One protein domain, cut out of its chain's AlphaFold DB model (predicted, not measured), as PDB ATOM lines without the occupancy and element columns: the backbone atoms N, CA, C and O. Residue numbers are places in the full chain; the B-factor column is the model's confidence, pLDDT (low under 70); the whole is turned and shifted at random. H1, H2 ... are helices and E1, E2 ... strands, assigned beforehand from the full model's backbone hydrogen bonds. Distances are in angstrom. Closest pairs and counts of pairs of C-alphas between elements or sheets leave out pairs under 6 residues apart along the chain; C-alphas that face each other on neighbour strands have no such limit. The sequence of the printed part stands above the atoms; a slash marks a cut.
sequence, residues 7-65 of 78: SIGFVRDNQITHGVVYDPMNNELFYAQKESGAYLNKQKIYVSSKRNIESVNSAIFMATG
ATOM      1  N   SER A   7     -49.947 -18.084   2.108       89.06
ATOM      2  CA  SER A   7     -49.584 -16.953   1.246       89.06
ATOM      3  C   SER A   7     -49.930 -17.266  -0.207       89.06
ATOM      4  O   SER A   7     -49.569 -18.325  -0.720       89.06
ATOM      5  N   ILE A   8     -50.642 -16.350  -0.862       90.19
ATOM      6  CA  ILE A   8     -51.079 -16.446  -2.256       90.19
ATOM      7  C   ILE A   8     -50.746 -15.123  -2.939       90.19
ATOM      8  O   ILE A   8     -51.120 -14.060  -2.451       90.19
ATOM      9  N   GLY A   9     -50.093 -15.174  -4.095       90.06
ATOM     10  CA  GLY A   9     -49.850 -13.995  -4.925       90.06
ATOM     11  C   GLY A   9     -50.263 -14.239  -6.365       90.06
ATOM     12  O   GLY A   9     -50.159 -15.347  -6.889       90.06
ATOM     13  N   PHE A  10     -50.763 -13.182  -6.991       87.81
ATOM     14  CA  PHE A  10     -51.201 -13.187  -8.374       87.81
ATOM     15  C   PHE A  10     -50.243 -12.350  -9.219       87.81
ATOM     16  O   PHE A  10     -50.127 -11.128  -9.049       87.81
ATOM     17  N   VAL A  11     -49.569 -13.031 -10.142       88.88
ATOM     18  CA  VAL A  11     -48.575 -12.454 -11.046       88.88
ATOM     19  C   VAL A  11     -49.166 -12.361 -12.445       88.88
ATOM     20  O   VAL A  11     -49.676 -13.343 -12.980       88.88
ATOM     21  N   ARG A  12     -49.077 -11.177 -13.049       87.38
ATOM     22  CA  ARG A  12     -49.480 -10.914 -14.430       87.38
ATOM     23  C   ARG A  12     -48.435 -10.021 -15.085       87.38
ATOM     24  O   ARG A  12     -47.953  -9.093 -14.446       87.38
ATOM     25  N   ASP A  13     -48.068 -10.309 -16.330       92.06
ATOM     26  CA  ASP A  13     -47.082  -9.519 -17.086       92.06
ATOM     27  C   ASP A  13     -45.757  -9.333 -16.321       92.06
ATOM     28  O   ASP A  13     -45.180  -8.246 -16.265       92.06
ATOM     29  N   ASN A  14     -45.306 -10.413 -15.672       87.62
ATOM     30  CA  ASN A  14     -44.110 -10.447 -14.827       87.62
ATOM     31  C   ASN A  14     -44.139  -9.463 -13.634       87.62
ATOM     32  O   ASN A  14     -43.097  -9.079 -13.103       87.62
ATOM     33  N   GLN A  15     -45.334  -9.037 -13.211       82.88
ATOM     34  CA  GLN A  15     -45.561  -8.143 -12.079       82.88
ATOM     35  C   GLN A  15     -46.589  -8.735 -11.114       82.88
ATOM     36  O   GLN A  15     -47.654  -9.203 -11.517       82.88
ATOM     37  N   ILE A  16     -46.307  -8.666  -9.814       80.94
ATOM     38  CA  ILE A  16     -47.304  -8.981  -8.790       80.94
ATOM     39  C   ILE A  16     -48.357  -7.875  -8.782       80.94
ATOM     40  O   ILE A  16     -48.042  -6.697  -8.592       80.94
ATOM     41  N   THR A  17     -49.616  -8.254  -8.982       87.69
ATOM     42  CA  THR A  17     -50.744  -7.311  -8.966       87.69
ATOM     43  C   THR A  17     -51.582  -7.435  -7.701       87.69
ATOM     44  O   THR A  17     -52.092  -6.423  -7.223       87.69
ATOM     45  N   HIS A  18     -51.696  -8.641  -7.138       87.75
ATOM     46  CA  HIS A  18     -52.456  -8.909  -5.918       87.75
ATOM     47  C   HIS A  18     -51.705  -9.893  -5.033       87.75
ATOM     48  O   HIS A  18     -50.974 -10.753  -5.527       87.75
ATOM     49  N   GLY A  19     -51.944  -9.809  -3.734       87.75
ATOM     50  CA  GLY A  19     -51.461 -10.795  -2.792       87.75
ATOM     51  C   GLY A  19     -52.326 -10.878  -1.548       87.75
ATOM     52  O   GLY A  19     -52.955  -9.899  -1.149       87.75
ATOM     53  N   VAL A  20     -52.348 -12.062  -0.950       89.50
ATOM     54  CA  VAL A  20     -53.151 -12.413   0.213       89.50
ATOM     55  C   VAL A  20     -52.313 -13.280   1.147       89.50
ATOM     56  O   VAL A  20     -51.682 -14.238   0.710       89.50
ATOM     57  N   VAL A  21     -52.335 -12.964   2.435       88.25
ATOM     58  CA  VAL A  21     -51.815 -13.801   3.512       88.25
ATOM     59  C   VAL A  21     -52.945 -14.036   4.507       88.25
ATOM     60  O   VAL A  21     -53.529 -13.082   5.016       88.25
ATOM     61  N   TYR A  22     -53.264 -15.299   4.775       88.75
ATOM     62  CA  TYR A  22     -54.278 -15.683   5.752       88.75
ATOM     63  C   TYR A  22     -53.637 -16.422   6.922       88.75
ATOM     64  O   TYR A  22     -52.993 -17.455   6.726       88.75
ATOM     65  N   ASP A  23     -53.827 -15.897   8.127       87.88
ATOM     66  CA  ASP A  23     -53.506 -16.578   9.376       87.88
ATOM     67  C   ASP A  23     -54.788 -17.211   9.954       87.88
ATOM     68  O   ASP A  23     -55.636 -16.495  10.504       87.88
ATOM     69  N   PRO A  24     -54.962 -18.543   9.847       85.94
ATOM     70  CA  PRO A  24     -56.128 -19.235  10.390       85.94
ATOM     71  C   PRO A  24     -56.145 -19.279  11.921       85.94
ATOM     72  O   PRO A  24     -57.211 -19.480  12.499       85.94
ATOM     73  N   MET A  25     -55.001 -19.104  12.589       86.50
ATOM     74  CA  MET A  25     -54.925 -19.140  14.050       86.50
ATOM     75  C   MET A  25     -55.529 -17.875  14.661       86.50
ATOM     76  O   MET A  25     -56.190 -17.952  15.693       86.50
ATOM     77  N   ASN A  26     -55.327 -16.729  14.005       84.69
ATOM     78  CA  ASN A  26     -55.824 -15.425  14.453       84.69
ATOM     79  C   ASN A  26     -57.050 -14.929  13.662       84.69
ATOM     80  O   ASN A  26     -57.617 -13.890  13.992       84.69
ATOM     81  N   ASN A  27     -57.481 -15.672  12.635       87.94
ATOM     82  CA  ASN A  27     -58.511 -15.256  11.680       87.94
ATOM     83  C   ASN A  27     -58.201 -13.881  11.052       87.94
ATOM     84  O   ASN A  27     -59.058 -12.995  10.950       87.94
ATOM     85  N   GLU A  28     -56.944 -13.700  10.652       87.88
ATOM     86  CA  GLU A  28     -56.440 -12.460  10.069       87.88
ATOM     87  C   GLU A  28     -56.201 -12.638   8.573       87.88
ATOM     88  O   GLU A  28     -55.406 -13.473   8.141       87.88
ATOM     89  N   LEU A  29     -56.897 -11.832   7.771       87.19
ATOM     90  CA  LEU A  29     -56.707 -11.755   6.330       87.19
ATOM     91  C   LEU A  29     -55.971 -10.465   5.976       87.19
ATOM     92  O   LEU A  29     -56.563  -9.380   5.965       87.19
ATOM     93  N   PHE A  30     -54.698 -10.601   5.632       88.19
ATOM     94  CA  PHE A  30     -53.892  -9.539   5.054       88.19
ATOM     95  C   PHE A  30     -53.999  -9.620   3.536       88.19
ATOM     96  O   PHE A  30     -53.764 -10.673   2.954       88.19
ATOM     97  N   TYR A  31     -54.326  -8.526   2.864       88.38
ATOM     98  CA  TYR A  31     -54.309  -8.499   1.406       88.38
ATOM     99  C   TYR A  31     -53.845  -7.155   0.876       88.38
ATOM    100  O   TYR A  31     -54.035  -6.109   1.501       88.38
ATOM    101  N   ALA A  32     -53.213  -7.187  -0.288       86.88
ATOM    102  CA  ALA A  32     -52.732  -6.005  -0.966       86.88
ATOM    103  C   ALA A  32     -53.009  -6.106  -2.461       86.88
ATOM    104  O   ALA A  32     -52.922  -7.175  -3.065       86.88
ATOM    105  N   GLN A  33     -53.313  -4.960  -3.049       85.88
ATOM    106  CA  GLN A  33     -53.462  -4.810  -4.484       85.88
ATOM    107  C   GLN A  33     -52.601  -3.634  -4.929       85.88
ATOM    108  O   GLN A  33     -52.556  -2.585  -4.271       85.88
ATOM    109  N   LYS A  34     -51.914  -3.816  -6.058       81.94
ATOM    110  CA  LYS A  34     -51.143  -2.760  -6.709       81.94
ATOM    111  C   LYS A  34     -52.037  -1.525  -6.874       81.94
ATOM    112  O   LYS A  34     -53.188  -1.643  -7.273       81.94
ATOM    113  N   GLU A  35     -51.515  -0.364  -6.487       84.88
ATOM    114  CA  GLU A  35     -52.202   0.944  -6.512       84.88
ATOM    115  C   GLU A  35     -53.379   1.135  -5.529       84.88
ATOM    116  O   GLU A  35     -53.688   2.276  -5.198       84.88
ATOM    117  N   SER A  36     -53.970   0.078  -4.955       83.81
ATOM    118  CA  SER A  36     -55.029   0.202  -3.928       83.81
ATOM    119  C   SER A  36     -54.507   0.240  -2.483       83.81
ATOM    120  O   SER A  36     -55.143   0.818  -1.596       83.81
ATOM    121  N   GLY A  37     -53.316  -0.310  -2.231       84.31
ATOM    122  CA  GLY A  37     -52.706  -0.368  -0.898       84.31
ATOM    123  C   GLY A  37     -52.903  -1.720  -0.210       84.31
ATOM    124  O   GLY A  37     -53.106  -2.730  -0.882       84.31
ATOM    125  N   ALA A  38     -52.792  -1.738   1.122       84.25
ATOM    126  CA  ALA A  38     -52.842  -2.948   1.944       84.25
ATOM    127  C   ALA A  38     -53.958  -2.879   2.994       84.25
ATOM    128  O   ALA A  38     -54.290  -1.802   3.498       84.25
ATOM    129  N   TYR A  39     -54.508  -4.039   3.337       87.25
ATOM    130  CA  TYR A  39     -55.669  -4.188   4.202       87.25
ATOM    131  C   TYR A  39     -55.492  -5.369   5.164       87.25
ATOM    132  O   TYR A  39     -54.902  -6.382   4.798       87.25
ATOM    133  N   LEU A  40     -56.049  -5.239   6.368       87.12
ATOM    134  CA  LEU A  40     -56.244  -6.298   7.356       87.12
ATOM    135  C   LEU A  40     -57.740  -6.381   7.648       87.12
ATOM    136  O   LEU A  40     -58.333  -5.386   8.059       87.12
ATOM    137  N   ASN A  41     -58.368  -7.535   7.414       89.88
ATOM    138  CA  ASN A  41     -59.789  -7.749   7.717       89.88
ATOM    139  C   ASN A  41     -60.694  -6.606   7.205       89.88
ATOM    140  O   ASN A  41     -61.581  -6.125   7.906       89.88
ATOM    141  N   LYS A  42     -60.462  -6.176   5.955       89.38
ATOM    142  CA  LYS A  42     -61.153  -5.077   5.243       89.38
ATOM    143  C   LYS A  42     -60.772  -3.654   5.667       89.38
ATOM    144  O   LYS A  42     -61.163  -2.704   4.995       89.38
ATOM    145  N   GLN A  43     -59.990  -3.476   6.726       86.19
ATOM    146  CA  GLN A  43     -59.505  -2.164   7.151       86.19
ATOM    147  C   GLN A  43     -58.164  -1.847   6.495       86.19
ATOM    148  O   GLN A  43     -57.268  -2.685   6.466       86.19
ATOM    149  N   LYS A  44     -58.012  -0.630   5.962       84.75
ATOM    150  CA  LYS A  44     -56.761  -0.194   5.330       84.75
ATOM    151  C   LYS A  44     -55.676  -0.010   6.390       84.75
ATOM    152  O   LYS A  44     -55.888   0.709   7.365       84.75
ATOM    153  N   ILE A  45     -54.520  -0.628   6.180       82.62
ATOM    154  CA  ILE A  45     -53.392  -0.584   7.114       82.62
ATOM    155  C   ILE A  45     -52.244   0.253   6.559       82.62
ATOM    156  O   ILE A  45     -52.037   0.351   5.348       82.62
ATOM    157  N   TYR A  46     -51.482   0.850   7.472       77.25
ATOM    158  CA  TYR A  46     -50.318   1.667   7.160       77.25
ATOM    159  C   TYR A  46     -49.124   1.242   8.000       77.25
ATOM    160  O   TYR A  46     -49.258   0.675   9.082       77.25
ATOM    161  N   VAL A  47     -47.950   1.566   7.475       69.38
ATOM    162  CA  VAL A  47     -46.653   1.392   8.127       69.38
ATOM    163  C   VAL A  47     -46.573   2.290   9.368       69.38
ATOM    164  O   VAL A  47     -47.106   3.402   9.351       69.38
ATOM    165  N   SER A  48     -45.891   1.869  10.437       70.44
ATOM    166  CA  SER A  48     -45.712   2.744  11.600       70.44
ATOM    167  C   SER A  48     -44.681   3.826  11.287       70.44
ATOM    168  O   SER A  48     -43.716   3.603  10.558       70.44
ATOM    169  N   SER A  49     -44.877   5.022  11.839       63.78
ATOM    170  CA  SER A  49     -43.985   6.173  11.636       63.78
ATOM    171  C   SER A  49     -42.782   6.196  12.588       63.78
ATOM    172  O   SER A  49     -41.948   7.100  12.504       63.78
ATOM    173  N   LYS A  50     -42.672   5.218  13.496       66.75
ATOM    174  CA  LYS A  50     -41.590   5.157  14.484       66.75
ATOM    175  C   LYS A  50     -40.273   4.793  13.793       66.75
ATOM    176  O   LYS A  50     -40.119   3.694  13.276       66.75
ATOM    177  N   ARG A  51     -39.325   5.737  13.790       57.44
ATOM    178  CA  ARG A  51     -37.971   5.576  13.220       57.44
ATOM    179  C   ARG A  51     -36.917   5.121  14.229       57.44
ATOM    180  O   ARG A  51     -35.821   4.765  13.820       57.44
ATOM    181  N   ASN A  52     -37.228   5.166  15.525       53.12
ATOM    182  CA  ASN A  52     -36.273   4.810  16.566       53.12
ATOM    183  C   ASN A  52     -36.468   3.348  16.989       53.12
ATOM    184  O   ASN A  52     -37.510   3.003  17.550       53.12
ATOM    185  N   ILE A  53     -35.456   2.518  16.715       59.38
ATOM    186  CA  ILE A  53     -35.398   1.101  17.095       59.38
ATOM    187  C   ILE A  53     -35.376   0.941  18.627       59.38
ATOM    188  O   ILE A  53     -35.915  -0.024  19.151       59.38
ATOM    189  N   GLU A  54     -34.859   1.918  19.371       59.03
ATOM    190  CA  GLU A  54     -34.817   1.871  20.838       59.03
ATOM    191  C   GLU A  54     -36.201   2.075  21.482       59.03
ATOM    192  O   GLU A  54     -36.430   1.662  22.614       59.03
ATOM    193  N   SER A  55     -37.154   2.677  20.753       50.03
ATOM    194  CA  SER A  55     -38.532   2.925  21.221       50.03
ATOM    195  C   SER A  55     -39.541   1.868  20.749       50.03
ATOM    196  O   SER A  55     -40.675   1.817  21.240       50.03
ATOM    197  N   VAL A  56     -39.169   1.002  19.800       50.94
ATOM    198  CA  VAL A  56     -39.936  -0.222  19.546       50.94
ATOM    199  C   VAL A  56     -39.533  -1.221  20.614       50.94
ATOM    200  O   VAL A  56     -38.604  -1.993  20.426       50.94
ATOM    201  N   ASN A  57     -40.227  -1.154  21.755       38.91
ATOM    202  CA  ASN A  57     -40.114  -2.102  22.856       38.91
ATOM    203  C   ASN A  57     -39.824  -3.508  22.315       38.91
ATOM    204  O   ASN A  57     -40.668  -4.137  21.670       38.91
ATOM    205  N   SER A  58     -38.624  -3.981  22.634       38.56
ATOM    206  CA  SER A  58     -38.066  -5.312  22.391       38.56
ATOM    207  C   SER A  58     -38.976  -6.471  22.833       38.56
ATOM    208  O   SER A  58     -38.728  -7.620  22.480       38.56
ATOM    209  N   ALA A  59     -40.074  -6.179  23.534       40.00
ATOM    210  CA  ALA A  59     -41.114  -7.129  23.904       40.00
ATOM    211  C   ALA A  59     -41.981  -7.611  22.721       40.00
ATOM    212  O   ALA A  59     -42.363  -8.778  22.694       40.00
ATOM    213  N   ILE A  60     -42.282  -6.773  21.720       42.38
ATOM    214  CA  ILE A  60     -43.218  -7.171  20.642       42.38
ATOM    215  C   ILE A  60     -42.545  -8.140  19.656       42.38
ATOM    216  O   ILE A  60     -43.169  -9.108  19.223       42.38
ATOM    217  N   PHE A  61     -41.251  -7.943  19.383       39.88
ATOM    218  CA  PHE A  61     -40.493  -8.740  18.410       39.88
ATOM    219  C   PHE A  61     -40.140 -10.152  18.904       39.88
ATOM    220  O   PHE A  61     -40.095 -11.076  18.098       39.88
ATOM    221  N   MET A  62     -39.894 -10.334  20.209       38.12
ATOM    222  CA  MET A  62     -39.478 -11.633  20.763       38.12
ATOM    223  C   MET A  62     -40.620 -12.444  21.385       38.12
ATOM    224  O   MET A  62     -40.551 -13.670  21.371       38.12
ATOM    225  N   ALA A  63     -41.668 -11.805  21.918       37.62
ATOM    226  CA  ALA A  63     -42.666 -12.515  22.723       37.62
ATOM    227  C   ALA A  63     -43.935 -12.936  21.965       37.62
ATOM    228  O   ALA A  63     -44.655 -13.804  22.451       37.62
ATOM    229  N   THR A  64     -44.247 -12.337  20.805       35.06
ATOM    230  CA  THR A  64     -45.589 -12.506  20.197       35.06
ATOM    231  C   THR A  64     -45.624 -12.904  18.724       35.06
ATOM    232  O   THR A  64     -46.700 -13.231  18.232       35.06
ATOM    233  N   GLY A  65     -44.498 -12.920  18.001       36.78
ATOM    234  CA  GLY A  65     -44.502 -13.262  16.568       36.78
ATOM    235  C   GLY A  65     -45.350 -12.319  15.697       36.78
ATOM    236  O   GLY A  65     -45.568 -12.598  14.520       36.78
TER     237      GLY A  65
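Overview. This is residues 7 to 65 of the 78 residues of an uncharacterized protein of Candidatus Doudnabacteria bacterium CG10_big_fil_rev_8_21_14_0_10_41_10 (UniProt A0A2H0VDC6). A twisted sheet of five strands in a simple up-and-down row, E1 E2 E3 E4 E5, makes the body, and from its E5 edge a long tail with the short helix H1 near its end sticks out at residues 48 to 65. The 59 printed residues hold E1 to E5, then H1; the sheet is antiparallel throughout, and the class is mostly strand. The whole is loose, with a radius of gyration of the C-alphas of 14.6 A and spans of 41 by 28 by 21 A.

Along the chain. E2, residues 15 to 23, is 24.4 A long and bends by 50 degrees at residue 18. E1, residues 7 to 12, begins at C-alpha 7 (-49.584, -16.953, 1.246) and is 16.8 A long; E3, residues 28 to 33, is 16.7 A. E4 is residues 37 to 40, E5 residues 43 to 45. H1, residues 58 to 63, ends at C-alpha 63 (-42.666, -12.515, 22.723).

Arrangement. The strands form a meander, each the antiparallel neighbour of the one before, and each successive pair is a hairpin. N 10 and O 18 of E1 and E2 are 2.8 A apart, N 21 and O 30 of E2 and E3 2.7 A, N 39 and O 31 of E3 and E4 2.8 A, and N 40 and O 43 of E4 and E5 2.8 A, each within hydrogen-bond range. H1 is not on the sheet; 1 of its 2 O i to N i+4 pairs is within range, and 0 of 3 O i to N i+3 pairs.

Size, cuts and confidence. The C-alphas of Asp 13 and Ala 59, the two farthest apart, are 41.5 A apart. The printed part has no cut. The link from E5 to H1 is long, with 12 residues. Residues 47 and 49 to 65 have pLDDT under 70.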